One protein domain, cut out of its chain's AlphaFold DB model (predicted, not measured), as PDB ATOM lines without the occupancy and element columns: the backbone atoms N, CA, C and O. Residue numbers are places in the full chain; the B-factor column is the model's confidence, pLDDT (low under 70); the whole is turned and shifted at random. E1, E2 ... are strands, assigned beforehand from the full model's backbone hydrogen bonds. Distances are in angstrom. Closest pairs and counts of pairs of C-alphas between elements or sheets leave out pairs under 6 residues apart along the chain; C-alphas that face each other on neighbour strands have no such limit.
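This is residues 15 to 77 and 93 to 121 of the 125 residues of the protein "F5/8 type C domain-containing protein" of Streptomyces antimycoticus (UniProt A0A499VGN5). This is one twisted sheet of five strands that folds back over itself: E1 turns sharply partway along, and its later half, with E5 beside it, makes a second layer partly face to face with the layer of E3, E2, E4 and the first half of E1. The two layers do not close into a ring, for the edge strands E3 and E5 are apart. The printed part has 92 residues, with no named helix and five named strands, E1 to E5 along the chain; the sheet's order is E3, E2, E4, E1, E5, antiparallel throughout, and the class is all strand. The whole is compact, with a radius of gyration of the C-alphas of 13.5 A, and elongated, spanning 40 by 23 by 20 A.

E2, residues 49 to 58, and E4, residues 93 to 103, are antiparallel inner neighbours at 154 degrees; N 56 and O 97 are within hydrogen-bond range at 2.8 A. The edge strand E3, residues 66 to 76, forms a hairpin with E2, at 161 degrees, and N 68 and O 55 are 2.8 A apart. E1, residues 22 to 39, bends by 150 degrees at residue 31, and its pairing is staggered. Its residues 22 to 31 pair antiparallel with E4, where N 25 and O 96 are 2.8 A apart. Its residues 31 to 39 pair antiparallel with E5, residues 113 to 120, at 157 degrees; N 37 and O 115 are 2.8 A apart. E2 and E5 are apart, and E1 and E2 are apart too. From edge to edge the strands' lines turn by 136 degrees.

E1 begins at C-alpha 22 (-26.059, 26.947, -55.420) and measures 15.3 A from first to last C-alpha, though it is the longest strand by residues, with 18. E2 measures 28.5 A, E3 25.2 A, E4 26.6 A and E5 19.9 A. E3 bends by 63 degrees at residue 73, and E5 by 52 degrees at residue 117. E4 begins at C-alpha 93 (-16.605, 28.314, -41.439), and E5 ends at C-alpha 120 (-18.677, 35.170, -34.440).

The two C-alphas farthest apart are those of Ala 45 and Gly 61, 42.3 A. Residues 78 to 92 are not printed, and C-alphas 77 and 93 are 29.3 A apart across this cut, in the link from E3 to E4. The links E1 to E2, E2 to E3 and E4 to E5 are short. The mean pLDDT of the printed part is 88.9; residues 17 to 20 and residue 121 are under 70.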
ATOM      1  N   GLU A  15     -34.183  33.002 -57.169       70.50
ATOM      2  CA  GLU A  15     -34.624  31.847 -57.941       70.50
ATOM      3  C   GLU A  15     -33.473  31.315 -58.789       70.50
ATOM      4  O   GLU A  15     -32.786  32.044 -59.508       70.50
ATOM      5  N   ALA A  16     -33.258  30.013 -58.677       73.31
ATOM      6  CA  ALA A  16     -32.309  29.268 -59.472       73.31
ATOM      7  C   ALA A  16     -32.727  29.184 -60.948       73.31
ATOM      8  O   ALA A  16     -33.873  28.870 -61.257       73.31
ATOM      9  N   SER A  17     -31.764  29.283 -61.868       64.62
ATOM     10  CA  SER A  17     -31.983  29.031 -63.302       64.62
ATOM     11  C   SER A  17     -32.067  27.535 -63.675       64.62
ATOM     12  O   SER A  17     -32.091  27.204 -64.857       64.62
ATOM     13  N   GLY A  18     -32.071  26.617 -62.696       63.75
ATOM     14  CA  GLY A  18     -32.148  25.164 -62.904       63.75
ATOM     15  C   GLY A  18     -31.922  24.328 -61.635       63.75
ATOM     16  O   GLY A  18     -31.654  24.864 -60.559       63.75
ATOM     17  N   GLN A  19     -32.016  22.998 -61.751       61.06
ATOM     18  CA  GLN A  19     -32.007  22.079 -60.598       61.06
ATOM     19  C   GLN A  19     -30.666  21.998 -59.860       61.06
ATOM     20  O   GLN A  19     -30.676  21.847 -58.647       61.06
ATOM     21  N   SER A  20     -29.535  22.161 -60.552       66.50
ATOM     22  CA  SER A  20     -28.188  22.134 -59.956       66.50
ATOM     23  C   SER A  20     -27.709  23.543 -59.627       66.50
ATOM     24  O   SER A  20     -26.764  24.050 -60.231       66.50
ATOM     25  N   SER A  21     -28.394  24.198 -58.696       81.88
ATOM     26  CA  SER A  21     -28.091  25.584 -58.338       81.88
ATOM     27  C   SER A  21     -27.534  25.694 -56.930       81.88
ATOM     28  O   SER A  21     -27.839  24.888 -56.051       81.88
ATOM     29  N   THR A  22     -26.692  26.704 -56.716       88.94
ATOM     30  CA  THR A  22     -26.059  26.947 -55.420       88.94
ATOM     31  C   THR A  22     -26.276  28.381 -54.972       88.94
ATOM     32  O   THR A  22     -26.256  29.309 -55.779       88.94
ATOM     33  N   LEU A  23     -26.443  28.548 -53.664       90.00
ATOM     34  CA  LEU A  23     -26.580  29.835 -53.001       90.00
ATOM     35  C   LEU A  23     -25.533  29.905 -51.893       90.00
ATOM     36  O   LEU A  23     -25.496  29.028 -51.041       90.00
ATOM     37  N   THR A  24     -24.644  30.900 -51.922       91.44
ATOM     38  CA  THR A  24     -23.553  31.027 -50.937       91.44
ATOM     39  C   THR A  24     -23.716  32.300 -50.115       91.44
ATOM     40  O   THR A  24     -23.752  33.389 -50.689       91.44
ATOM     41  N   ALA A  25     -23.748  32.155 -48.793       90.25
ATOM     42  CA  ALA A  25     -23.594  33.225 -47.821       90.25
ATOM     43  C   ALA A  25     -22.113  33.342 -47.449       90.25
ATOM     44  O   ALA A  25     -21.475  32.352 -47.088       90.25
ATOM     45  N   LYS A  26     -21.568  34.553 -47.561       88.88
ATOM     46  CA  LYS A  26     -20.194  34.870 -47.165       88.88
ATOM     47  C   LYS A  26     -20.233  35.610 -45.838       88.88
ATOM     48  O   LYS A  26     -20.810  36.692 -45.780       88.88
ATOM     49  N   LEU A  27     -19.631  35.041 -44.800       86.31
ATOM     50  CA  LEU A  27     -19.621  35.616 -43.451       86.31
ATOM     51  C   LEU A  27     -18.473  36.619 -43.259       86.31
ATOM     52  O   LEU A  27     -18.510  37.440 -42.352       86.31
ATOM     53  N   GLY A  28     -17.456  36.570 -44.127       81.12
ATOM     54  CA  GLY A  28     -16.301  37.475 -44.110       81.12
ATOM     55  C   GLY A  28     -15.174  37.040 -43.168       81.12
ATOM     56  O   GLY A  28     -14.016  37.345 -43.438       81.12
ATOM     57  N   ALA A  29     -15.491  36.271 -42.131       85.44
ATOM     58  CA  ALA A  29     -14.550  35.591 -41.249       85.44
ATOM     59  C   ALA A  29     -15.157  34.263 -40.786       85.44
ATOM     60  O   ALA A  29     -16.360  34.043 -40.944       85.44
ATOM     61  N   ASP A  30     -14.333  33.392 -40.209       87.94
ATOM     62  CA  ASP A  30     -14.827  32.167 -39.597       87.94
ATOM     63  C   ASP A  30     -15.836  32.477 -38.480       87.94
ATOM     64  O   ASP A  30     -15.626  33.368 -37.657       87.94
ATOM     65  N   ALA A  31     -16.930  31.725 -38.440       89.25
ATOM     66  CA  ALA A  31     -17.931  31.778 -37.384       89.25
ATOM     67  C   ALA A  31     -18.263  30.361 -36.917       89.25
ATOM     68  O   ALA A  31     -18.279  29.426 -37.721       89.25
ATOM     69  N   ASP A  32     -18.530  30.210 -35.624       92.44
ATOM     70  CA  ASP A  32     -18.954  28.950 -35.024       92.44
ATOM     71  C   ASP A  32     -20.455  28.767 -35.286       92.44
ATOM     72  O   ASP A  32     -21.289  29.519 -34.778       92.44
ATOM     73  N   LEU A  33     -20.802  27.795 -36.133       92.88
ATOM     74  CA  LEU A  33     -22.156  27.604 -36.647       92.88
ATOM     75  C   LEU A  33     -22.972  26.653 -35.774       92.88
ATOM     76  O   LEU A  33     -22.468  25.637 -35.295       92.88
ATOM     77  N   THR A  34     -24.264  26.949 -35.641       94.19
ATOM     78  CA  THR A  34     -25.250  26.079 -34.977       94.19
ATOM     79  C   THR A  34     -26.427  25.717 -35.882       94.19
ATOM     80  O   THR A  34     -27.178  24.783 -35.600       94.19
ATOM     81  N   GLY A  35     -26.627  26.453 -36.976       93.69
ATOM     82  CA  GLY A  35     -27.704  26.180 -37.916       93.69
ATOM     83  C   GLY A  35     -27.713  27.123 -39.105       93.69
ATOM     84  O   GLY A  35     -27.064  28.164 -39.112       93.69
ATOM     85  N   VAL A  36     -28.502  26.766 -40.106       95.62
ATOM     86  CA  VAL A  36     -28.923  27.685 -41.160       95.62
ATOM     87  C   VAL A  36     -30.436  27.742 -41.210       95.62
ATOM     88  O   VAL A  36     -31.101  26.725 -41.006       95.62
ATOM     89  N   VAL A  37     -30.984  28.918 -41.481       95.31
ATOM     90  CA  VAL A  37     -32.418  29.120 -41.670       95.31
ATOM     91  C   VAL A  37     -32.651  29.480 -43.125       95.31
ATOM     92  O   VAL A  37     -32.056  30.416 -43.657       95.31
ATOM     93  N   VAL A  38     -33.523  28.714 -43.767       94.38
ATOM     94  CA  VAL A  38     -33.984  28.968 -45.127       94.38
ATOM     95  C   VAL A  38     -35.445  29.363 -45.033       94.38
ATOM     96  O   VAL A  38     -36.246  28.631 -44.444       94.38
ATOM     97  N   LYS A  39     -35.799  30.512 -45.604       93.00
ATOM     98  CA  LYS A  39     -37.186  30.983 -45.673       93.00
ATOM     99  C   LYS A  39     -37.602  31.119 -47.123       93.00
ATOM    100  O   LYS A  39     -36.809  31.539 -47.964       93.00
ATOM    101  N   LEU A  40     -38.856  30.792 -47.404       90.62
ATOM    102  CA  LEU A  40     -39.542  31.199 -48.628       90.62
ATOM    103  C   LEU A  40     -40.577  32.258 -48.284       90.62
ATOM    104  O   LEU A  40     -40.834  32.532 -47.112       90.62
ATOM    105  N   ASN A  41     -41.190  32.832 -49.314       87.38
ATOM    106  CA  ASN A  41     -42.290  33.757 -49.113       87.38
ATOM    107  C   ASN A  41     -43.398  33.064 -48.282       87.38
ATOM    108  O   ASN A  41     -43.830  31.962 -48.645       87.38
ATOM    109  N   PRO A  42     -43.832  33.651 -47.152       83.12
ATOM    110  CA  PRO A  42     -44.832  33.048 -46.274       83.12
ATOM    111  C   PRO A  42     -46.258  33.099 -46.843       83.12
ATOM    112  O   PRO A  42     -47.158  32.521 -46.236       83.12
ATOM    113  N   ASP A  43     -46.477  33.779 -47.975       84.62
ATOM    114  CA  ASP A  43     -47.775  33.852 -48.643       84.62
ATOM    115  C   ASP A  43     -48.319  32.436 -48.935       84.62
ATOM    116  O   ASP A  43     -47.637  31.630 -49.584       84.62
ATOM    117  N   PRO A  44     -49.550  32.110 -48.494       83.19
ATOM    118  CA  PRO A  44     -50.204  30.840 -48.799       83.19
ATOM    119  C   PRO A  44     -50.238  30.471 -50.289       83.19
ATOM    120  O   PRO A  44     -50.269  29.280 -50.602       83.19
ATOM    121  N   ALA A  45     -50.177  31.445 -51.207       85.25
ATOM    122  CA  ALA A  45     -50.083  31.218 -52.650       85.25
ATOM    123  C   ALA A  45     -48.876  30.349 -53.042       85.25
ATOM    124  O   ALA A  45     -48.915  29.642 -54.049       85.25
ATOM    125  N   TRP A  46     -47.821  30.335 -52.222       83.50
ATOM    126  CA  TRP A  46     -46.659  29.483 -52.446       83.50
ATOM    127  C   TRP A  46     -46.953  27.994 -52.212       83.50
ATOM    128  O   TRP A  46     -46.203  27.158 -52.709       83.50
ATOM    129  N   SER A  47     -48.064  27.625 -51.567       88.50
ATOM    130  CA  SER A  47     -48.433  26.230 -51.284       88.50
ATOM    131  C   SER A  47     -47.334  25.426 -50.560       88.50
ATOM    132  O   SER A  47     -46.191  25.854 -50.388       88.50
ATOM    133  N   THR A  48     -47.675  24.230 -50.086       92.62
ATOM    134  CA  THR A  48     -46.670  23.331 -49.510       92.62
ATOM    135  C   THR A  48     -45.749  22.796 -50.600       92.62
ATOM    136  O   THR A  48     -46.209  22.355 -51.652       92.62
ATOM    137  N   ARG A  49     -44.442  22.792 -50.335       93.94
ATOM    138  CA  ARG A  49     -43.426  22.277 -51.259       93.94
ATOM    139  C   ARG A  49     -42.251  21.652 -50.525       93.94
ATOM    140  O   ARG A  49     -41.987  21.977 -49.371       93.94
ATOM    141  N   SER A  50     -41.527  20.777 -51.208       94.38
ATOM    142  CA  SER A  50     -40.292  20.184 -50.703       94.38
ATOM    143  C   SER A  50     -39.109  20.640 -51.543       94.38
ATOM    144  O   SER A  50     -39.193  20.620 -52.773       94.38
ATOM    145  N   GLN A  51     -38.018  21.046 -50.891       94.38
ATOM    146  CA  GLN A  51     -36.744  21.319 -51.553       94.38
ATOM    147  C   GLN A  51     -35.669  20.352 -51.065       94.38
ATOM    148  O   GLN A  51     -35.512  20.149 -49.863       94.38
ATOM    149  N   SER A  52     -34.913  19.792 -52.005       95.00
ATOM    150  CA  SER A  52     -33.810  18.876 -51.722       95.00
ATOM    151  C   SER A  52     -32.518  19.676 -51.593       95.00
ATOM    152  O   SER A  52     -32.058  20.253 -52.584       95.00
ATOM    153  N   ILE A  53     -31.969  19.759 -50.377       95.62
ATOM    154  CA  ILE A  53     -30.887  20.683 -50.012       95.62
ATOM    155  C   ILE A  53     -29.741  19.914 -49.352       95.62
ATOM    156  O   ILE A  53     -29.966  19.108 -48.451       95.62
ATOM    157  N   GLN A  54     -28.511  20.202 -49.770       96.81
ATOM    158  CA  GLN A  54     -27.281  19.890 -49.034       96.81
ATOM    159  C   GLN A  54     -26.672  21.191 -48.501       96.81
ATOM    160  O   GLN A  54     -26.717  22.217 -49.189       96.81
ATOM    161  N   VAL A  55     -26.078  21.149 -47.305       97.25
ATOM    162  CA  VAL A  55     -25.368  22.298 -46.728       97.25
ATOM    163  C   VAL A  55     -23.871  22.041 -46.757       97.25
ATOM    164  O   VAL A  55     -23.390  21.015 -46.278       97.25
ATOM    165  N   LEU A  56     -23.141  23.000 -47.311       97.06
ATOM    166  CA  LEU A  56     -21.699  22.969 -47.483       97.06
ATOM    167  C   LEU A  56     -21.048  24.149 -46.754       97.06
ATOM    168  O   LEU A  56     -21.645  25.220 -46.657       97.06
ATOM    169  N   GLY A  57     -19.813  23.979 -46.295       95.94
ATOM    170  CA  GLY A  57     -19.053  25.007 -45.586       95.94
ATOM    171  C   GLY A  57     -17.637  25.137 -46.114       95.94
ATOM    172  O   GLY A  57     -17.083  24.186 -46.667       95.94
ATOM    173  N   ARG A  58     -17.056  26.324 -45.961       95.81
ATOM    174  CA  ARG A  58     -15.661  26.589 -46.316       95.81
ATOM    175  C   ARG A  58     -15.002  27.514 -45.287       95.81
ATOM    176  O   ARG A  58     -15.512  28.619 -45.091       95.81
ATOM    177  N   PRO A  59     -13.919  27.082 -44.621       93.81
ATOM    178  CA  PRO A  59     -13.140  27.936 -43.727       93.81
ATOM    179  C   PRO A  59     -12.441  29.077 -44.469       93.81
ATOM    180  O   PRO A  59     -12.300  29.049 -45.696       93.81
ATOM    181  N   VAL A  60     -11.968  30.079 -43.728       90.06
ATOM    182  CA  VAL A  60     -11.136  31.138 -44.309       90.06
ATOM    183  C   VAL A  60      -9.847  30.559 -44.911       90.06
ATOM    184  O   VAL A  60      -9.229  29.658 -44.353       90.06
ATOM    185  N   GLY A  61      -9.435  31.066 -46.075       87.75
ATOM    186  CA  GLY A  61      -8.207  30.627 -46.754       87.75
ATOM    187  C   GLY A  61      -8.317  29.297 -47.508       87.75
ATOM    188  O   GLY A  61      -7.444  28.996 -48.320       87.75
ATOM    189  N   GLU A  62      -9.400  28.544 -47.321       92.25
ATOM    190  CA  GLU A  62      -9.637  27.299 -48.045       92.25
ATOM    191  C   GLU A  62     -10.244  27.539 -49.430       92.25
ATOM    192  O   GLU A  62     -11.009  28.478 -49.672       92.25
ATOM    193  N   SER A  63      -9.917  26.652 -50.372       88.50
ATOM    194  CA  SER A  63     -10.425  26.732 -51.748       88.50
ATOM    195  C   SER A  63     -11.702  25.910 -51.956       88.50
ATOM    196  O   SER A  63     -12.596  26.343 -52.693       88.50
ATOM    197  N   GLY A  64     -11.823  24.770 -51.265       92.25
ATOM    198  CA  GLY A  64     -12.903  23.795 -51.423       92.25
ATOM    199  C   GLY A  64     -14.017  23.904 -50.380       92.25
ATOM    200  O   GLY A  64     -13.798  24.341 -49.257       92.25
ATOM    201  N   PHE A  65     -15.223  23.481 -50.764       95.44
ATOM    202  CA  PHE A  65     -16.353  23.311 -49.849       95.44
ATOM    203  C   PHE A  65     -16.403  21.873 -49.318       95.44
ATOM    204  O   PHE A  65     -16.181  20.930 -50.078       95.44
ATOM    205  N   THR A  66     -16.761  21.706 -48.047       95.38
ATOM    206  CA  THR A  66     -16.981  20.407 -47.394       95.38
ATOM    207  C   THR A  66     -18.442  20.244 -46.968       95.38
ATOM    208  O   THR A  66     -19.149  21.233 -46.786       95.38
ATOM    209  N   SER A  67     -18.924  19.000 -46.849       96.06
ATOM    210  CA  SER A  67     -20.307  18.715 -46.428       96.06
ATOM    211  C   SER A  67     -20.485  18.998 -44.936       96.06
ATOM    212  O   SER A  67     -19.807  18.382 -44.118       96.06
ATOM    213  N   LEU A  68     -21.397  19.914 -44.588       95.81
ATOM    214  CA  LEU A  68     -21.830  20.164 -43.200       95.81
ATOM    215  C   LEU A  68     -23.084  19.367 -42.858       95.81
ATOM    216  O   LEU A  68     -23.282  18.938 -41.723       95.81
ATOM    217  N   LYS A  69     -23.958  19.209 -43.854       97.31
ATOM    218  CA  LYS A  69     -25.175  18.420 -43.765       97.31
ATOM    219  C   LYS A  69     -25.410  17.729 -45.090       97.31
ATOM    220  O   LYS A  69     -25.466  18.396 -46.124       97.31
ATOM    221  N   ASP A  70     -25.587  16.417 -45.031       96.50
ATOM    222  CA  ASP A  70     -25.919  15.616 -46.201       96.50
ATOM    223  C   ASP A  70     -27.249  16.047 -46.816       96.50
ATOM    224  O   ASP A  70     -28.109  16.636 -46.155       96.50
ATOM    225  N   ARG A  71     -27.398  15.746 -48.107       95.69
ATOM    226  CA  ARG A  71     -28.605  16.050 -48.866       95.69
ATOM    227  C   ARG A  71     -29.833  15.451 -48.179       95.69
ATOM    228  O   ARG A  71     -29.893  14.242 -47.965       95.69
ATOM    229  N   ALA A  72     -30.831  16.286 -47.929       96.62
ATOM    230  CA  ALA A  72     -32.132  15.868 -47.425       96.62
ATOM    231  C   ALA A  72     -33.255  16.714 -48.036       96.62
ATOM    232  O   ALA A  72     -33.023  17.814 -48.543       96.62
ATOM    233  N   ASP A  73     -34.474  16.187 -47.977       96.44
ATOM    234  CA  ASP A  73     -35.673  16.888 -48.418       96.44
ATOM    235  C   ASP A  73     -36.292  17.658 -47.250       96.44
ATOM    236  O   ASP A  73     -36.546  17.104 -46.179       96.44
ATOM    237  N   TYR A  74     -36.548  18.945 -47.468       96.19
ATOM    238  CA  TYR A  74     -37.085  19.853 -46.466       96.19
ATOM    239  C   TYR A  74     -38.430  20.409 -46.912       96.19
ATOM    240  O   TYR A  74     -38.540  21.041 -47.965       96.19
ATOM    241  N   THR A  75     -39.456  20.193 -46.089       96.38
ATOM    242  CA  THR A  75     -40.813  20.668 -46.365       96.38
ATOM    243  C   THR A  75     -41.008  22.103 -45.888       96.38
ATOM    244  O   THR A  75     -40.903  22.411 -44.702       96.38
ATOM    245  N   PHE A  76     -41.369  22.967 -46.826       95.19
ATOM    246  CA  PHE A  76     -41.830  24.326 -46.598       95.19
ATOM    247  C   PHE A  76     -43.351  24.316 -46.681       95.19
ATOM    248  O   PHE A  76     -43.920  23.916 -47.699       95.19
ATOM    249  N   ASN A  77     -44.003  24.687 -45.584       94.69
ATOM    250  CA  ASN A  77     -45.449  24.714 -45.486       94.69
ATOM    251  C   ASN A  77     -45.905  26.056 -44.876       94.69
ATOM    252  O   ASN A  77     -45.616  26.325 -43.702       94.69
ATOM    253  N   TYR A  93     -16.691  28.026 -39.999       94.00
ATOM    254  CA  TYR A  93     -16.605  28.314 -41.439       94.00
ATOM    255  C   TYR A  93     -16.775  29.801 -41.749       94.00
ATOM    256  O   TYR A  93     -17.478  30.503 -41.026       94.00
ATOM    257  N   ALA A  94     -16.184  30.261 -42.855       91.88
ATOM    258  CA  ALA A  94     -16.271  31.637 -43.347       91.88
ATOM    259  C   ALA A  94     -17.273  31.808 -44.499       91.88
ATOM    260  O   ALA A  94     -17.803  32.900 -44.707       91.88
ATOM    261  N   ASP A  95     -17.564  30.736 -45.239       93.56
ATOM    262  CA  ASP A  95     -18.643  30.690 -46.222       93.56
ATOM    263  C   ASP A  95     -19.552  29.485 -45.953       93.56
ATOM    264  O   ASP A  95     -19.077  28.387 -45.649       93.56
ATOM    265  N   VAL A  96     -20.857  29.667 -46.155       95.12
ATOM    266  CA  VAL A  96     -21.856  28.592 -46.111       95.12
ATOM    267  C   VAL A  96     -22.614  28.569 -47.424       95.12
ATOM    268  O   VAL A  96     -23.045  29.605 -47.929       95.12
ATOM    269  N   ARG A  97     -22.784  27.386 -48.007       95.44
ATOM    270  CA  ARG A  97     -23.444  27.200 -49.293       95.44
ATOM    271  C   ARG A  97     -24.578  26.195 -49.183       95.44
ATOM    272  O   ARG A  97     -24.380  25.075 -48.731       95.44
ATOM    273  N   LEU A  98     -25.739  26.584 -49.686       95.12
ATOM    274  CA  LEU A  98     -26.829  25.674 -49.996       95.12
ATOM    275  C   LEU A  98     -26.643  25.161 -51.421       95.12
ATOM    276  O   LEU A  98     -26.421  25.949 -52.346       95.12
ATOM    277  N   GLN A  99     -26.743  23.850 -51.599       94.12
ATOM    278  CA  GLN A  99     -26.835  23.218 -52.908       94.12
ATOM    279  C   GLN A  99     -28.211  22.587 -53.055       94.12
ATOM    280  O   GLN A  99     -28.607  21.749 -52.245       94.12
ATOM    281  N   PHE A 100     -28.929  23.006 -54.091       93.12
ATOM    282  CA  PHE A 100     -30.259  22.512 -54.405       93.12
ATOM    283  C   PHE A 100     -30.161  21.383 -55.423       93.12
ATOM    284  O   PHE A 100     -29.282  21.392 -56.286       93.12
ATOM    285  N   PHE A 101     -31.071  20.420 -55.305       91.81
ATOM    286  CA  PHE A 101     -31.190  19.287 -56.228       91.81
ATOM    287  C   PHE A 101     -32.616  19.095 -56.753       91.81
ATOM    288  O   PHE A 101     -32.841  18.291 -57.654       91.81
ATOM    289  N   GLY A 102     -33.590  19.801 -56.182       90.25
ATOM    290  CA  GLY A 102     -34.984  19.725 -56.595       90.25
ATOM    291  C   GLY A 102     -35.878  20.628 -55.756       90.25
ATOM    292  O   GLY A 102     -35.546  20.955 -54.618       90.25
ATOM    293  N   ASN A 103     -37.009  21.014 -56.337       91.31
ATOM    294  CA  ASN A 103     -38.080  21.776 -55.708       91.31
ATOM    295  C   ASN A 103     -39.400  21.277 -56.308       91.31
ATOM    296  O   ASN A 103     -39.550  21.261 -57.524       91.31
ATOM    297  N   THR A 104     -40.356  20.838 -55.490       89.56
ATOM    298  CA  THR A 104     -41.640  20.332 -56.013       89.56
ATOM    299  C   THR A 104     -42.569  21.442 -56.510       89.56
ATOM    300  O   THR A 104     -43.547  21.147 -57.188       89.56
ATOM    301  N   GLY A 105     -42.301  22.705 -56.153       81.00
ATOM    302  CA  GLY A 105     -43.121  23.866 -56.515       81.00
ATOM    303  C   GLY A 105     -42.572  24.719 -57.665       81.00
ATOM    304  O   GLY A 105     -43.248  25.658 -58.074       81.00
ATOM    305  N   ALA A 106     -41.366  24.436 -58.171       78.75
ATOM    306  CA  ALA A 106     -40.736  25.178 -59.268       78.75
ATOM    307  C   ALA A 106     -39.650  24.344 -59.973       78.75
ATOM    308  O   ALA A 106     -39.223  23.310 -59.471       78.75
ATOM    309  N   GLY A 107     -39.149  24.814 -61.120       76.62
ATOM    310  CA  GLY A 107     -38.087  24.125 -61.874       76.62
ATOM    311  C   GLY A 107     -36.701  24.128 -61.203       76.62
ATOM    312  O   GLY A 107     -35.823  23.370 -61.617       76.62
ATOM    313  N   GLY A 108     -36.497  24.951 -60.168       81.06
ATOM    314  CA  GLY A 108     -35.229  25.106 -59.453       81.06
ATOM    315  C   GLY A 108     -35.411  25.518 -57.989       81.06
ATOM    316  O   GLY A 108     -36.528  25.756 -57.524       81.06
ATOM    317  N   GLY A 109     -34.299  25.578 -57.250       83.81
ATOM    318  CA  GLY A 109     -34.287  26.060 -55.867       83.81
ATOM    319  C   GLY A 109     -34.777  27.507 -55.756       83.81
ATOM    320  O   GLY A 109     -34.427  28.350 -56.578       83.81
ATOM    321  N   GLN A 110     -35.580  27.792 -54.739       86.75
ATOM    322  CA  GLN A 110     -36.053  29.138 -54.424       86.75
ATOM    323  C   GLN A 110     -35.724  29.441 -52.969       86.75
ATOM    324  O   GLN A 110     -35.848  28.566 -52.111       86.75
ATOM    325  N   VAL A 111     -35.285  30.665 -52.690       88.38
ATOM    326  CA  VAL A 111     -34.956  31.130 -51.341       88.38
ATOM    327  C   VAL A 111     -35.316  32.601 -51.237       88.38
ATOM    328  O   VAL A 111     -34.781  33.405 -51.991       88.38
ATOM    329  N   ALA A 112     -36.210  32.945 -50.313       87.56
ATOM    330  CA  ALA A 112     -36.498  34.335 -49.976       87.56
ATOM    331  C   ALA A 112     -35.462  34.879 -48.987       87.56
ATOM    332  O   ALA A 112     -34.924  35.946 -49.200       87.56
ATOM    333  N   GLU A 113     -35.103  34.104 -47.960       86.88
ATOM    334  CA  GLU A 113     -34.039  34.479 -47.020       86.88
ATOM    335  C   GLU A 113     -33.136  33.295 -46.700       86.88
ATOM    336  O   GLU A 113     -33.611  32.168 -46.506       86.88
ATOM    337  N   PHE A 114     -31.836  33.568 -46.603       91.69
ATOM    338  CA  PHE A 114     -30.823  32.625 -46.156       91.69
ATOM    339  C   PHE A 114     -30.019  33.220 -44.999       91.69
ATOM    340  O   PHE A 114     -29.124  34.041 -45.186       91.69
ATOM    341  N   GLU A 115     -30.310  32.742 -43.794       90.62
ATOM    342  CA  GLU A 115     -29.655  33.188 -42.570       90.62
ATOM    343  C   GLU A 115     -28.719  32.094 -42.051       90.62
ATOM    344  O   GLU A 115     -29.062  30.909 -42.017       90.62
ATOM    345  N   VAL A 116     -27.530  32.496 -41.610       90.06
ATOM    346  CA  VAL A 116     -26.592  31.615 -40.915       90.06
ATOM    347  C   VAL A 116     -26.661  31.935 -39.427       90.06
ATOM    348  O   VAL A 116     -26.504  33.085 -39.027       90.06
ATOM    349  N   VAL A 117     -26.916  30.915 -38.611       90.94
ATOM    350  CA  VAL A 117     -27.058  31.031 -37.158       90.94
ATOM    351  C   VAL A 117     -25.802  30.485 -36.499       90.94
ATOM    352  O   VAL A 117     -25.389  29.349 -36.749       90.94
ATOM    353  N   GLY A 118     -25.206  31.301 -35.641       85.75
ATOM    354  CA  GLY A 118     -23.974  30.973 -34.951       85.75
ATOM    355  C   GLY A 118     -23.441  32.155 -34.153       85.75
ATOM    356  O   GLY A 118     -24.106  33.185 -34.020       85.75
ATOM    357  N   ALA A 119     -22.229  32.000 -33.638       82.25
ATOM    358  CA  ALA A 119     -21.480  33.059 -32.983       82.25
ATOM    359  C   ALA A 119     -20.270  33.443 -33.839       82.25
ATOM    360  O   ALA A 119     -19.624  32.586 -34.444       82.25
ATOM    361  N   ALA A 120     -19.943  34.736 -33.871       75.06
ATOM    362  CA  ALA A 120     -18.677  35.170 -34.440       75.06
ATOM    363  C   ALA A 120     -17.529  34.475 -33.697       75.06
ATOM    364  O   ALA A 120     -17.536  34.400 -32.465       75.06
ATOM    365  N   ALA A 121     -16.547  33.977 -34.448       64.25
ATOM    366  CA  ALA A 121     -15.338  33.442 -33.860       64.25
ATOM    367  C   ALA A 121     -14.672  34.492 -32.956       64.25
ATOM    368  O   ALA A 121     -14.496  35.628 -33.408       64.25
TER     369      ALA A 121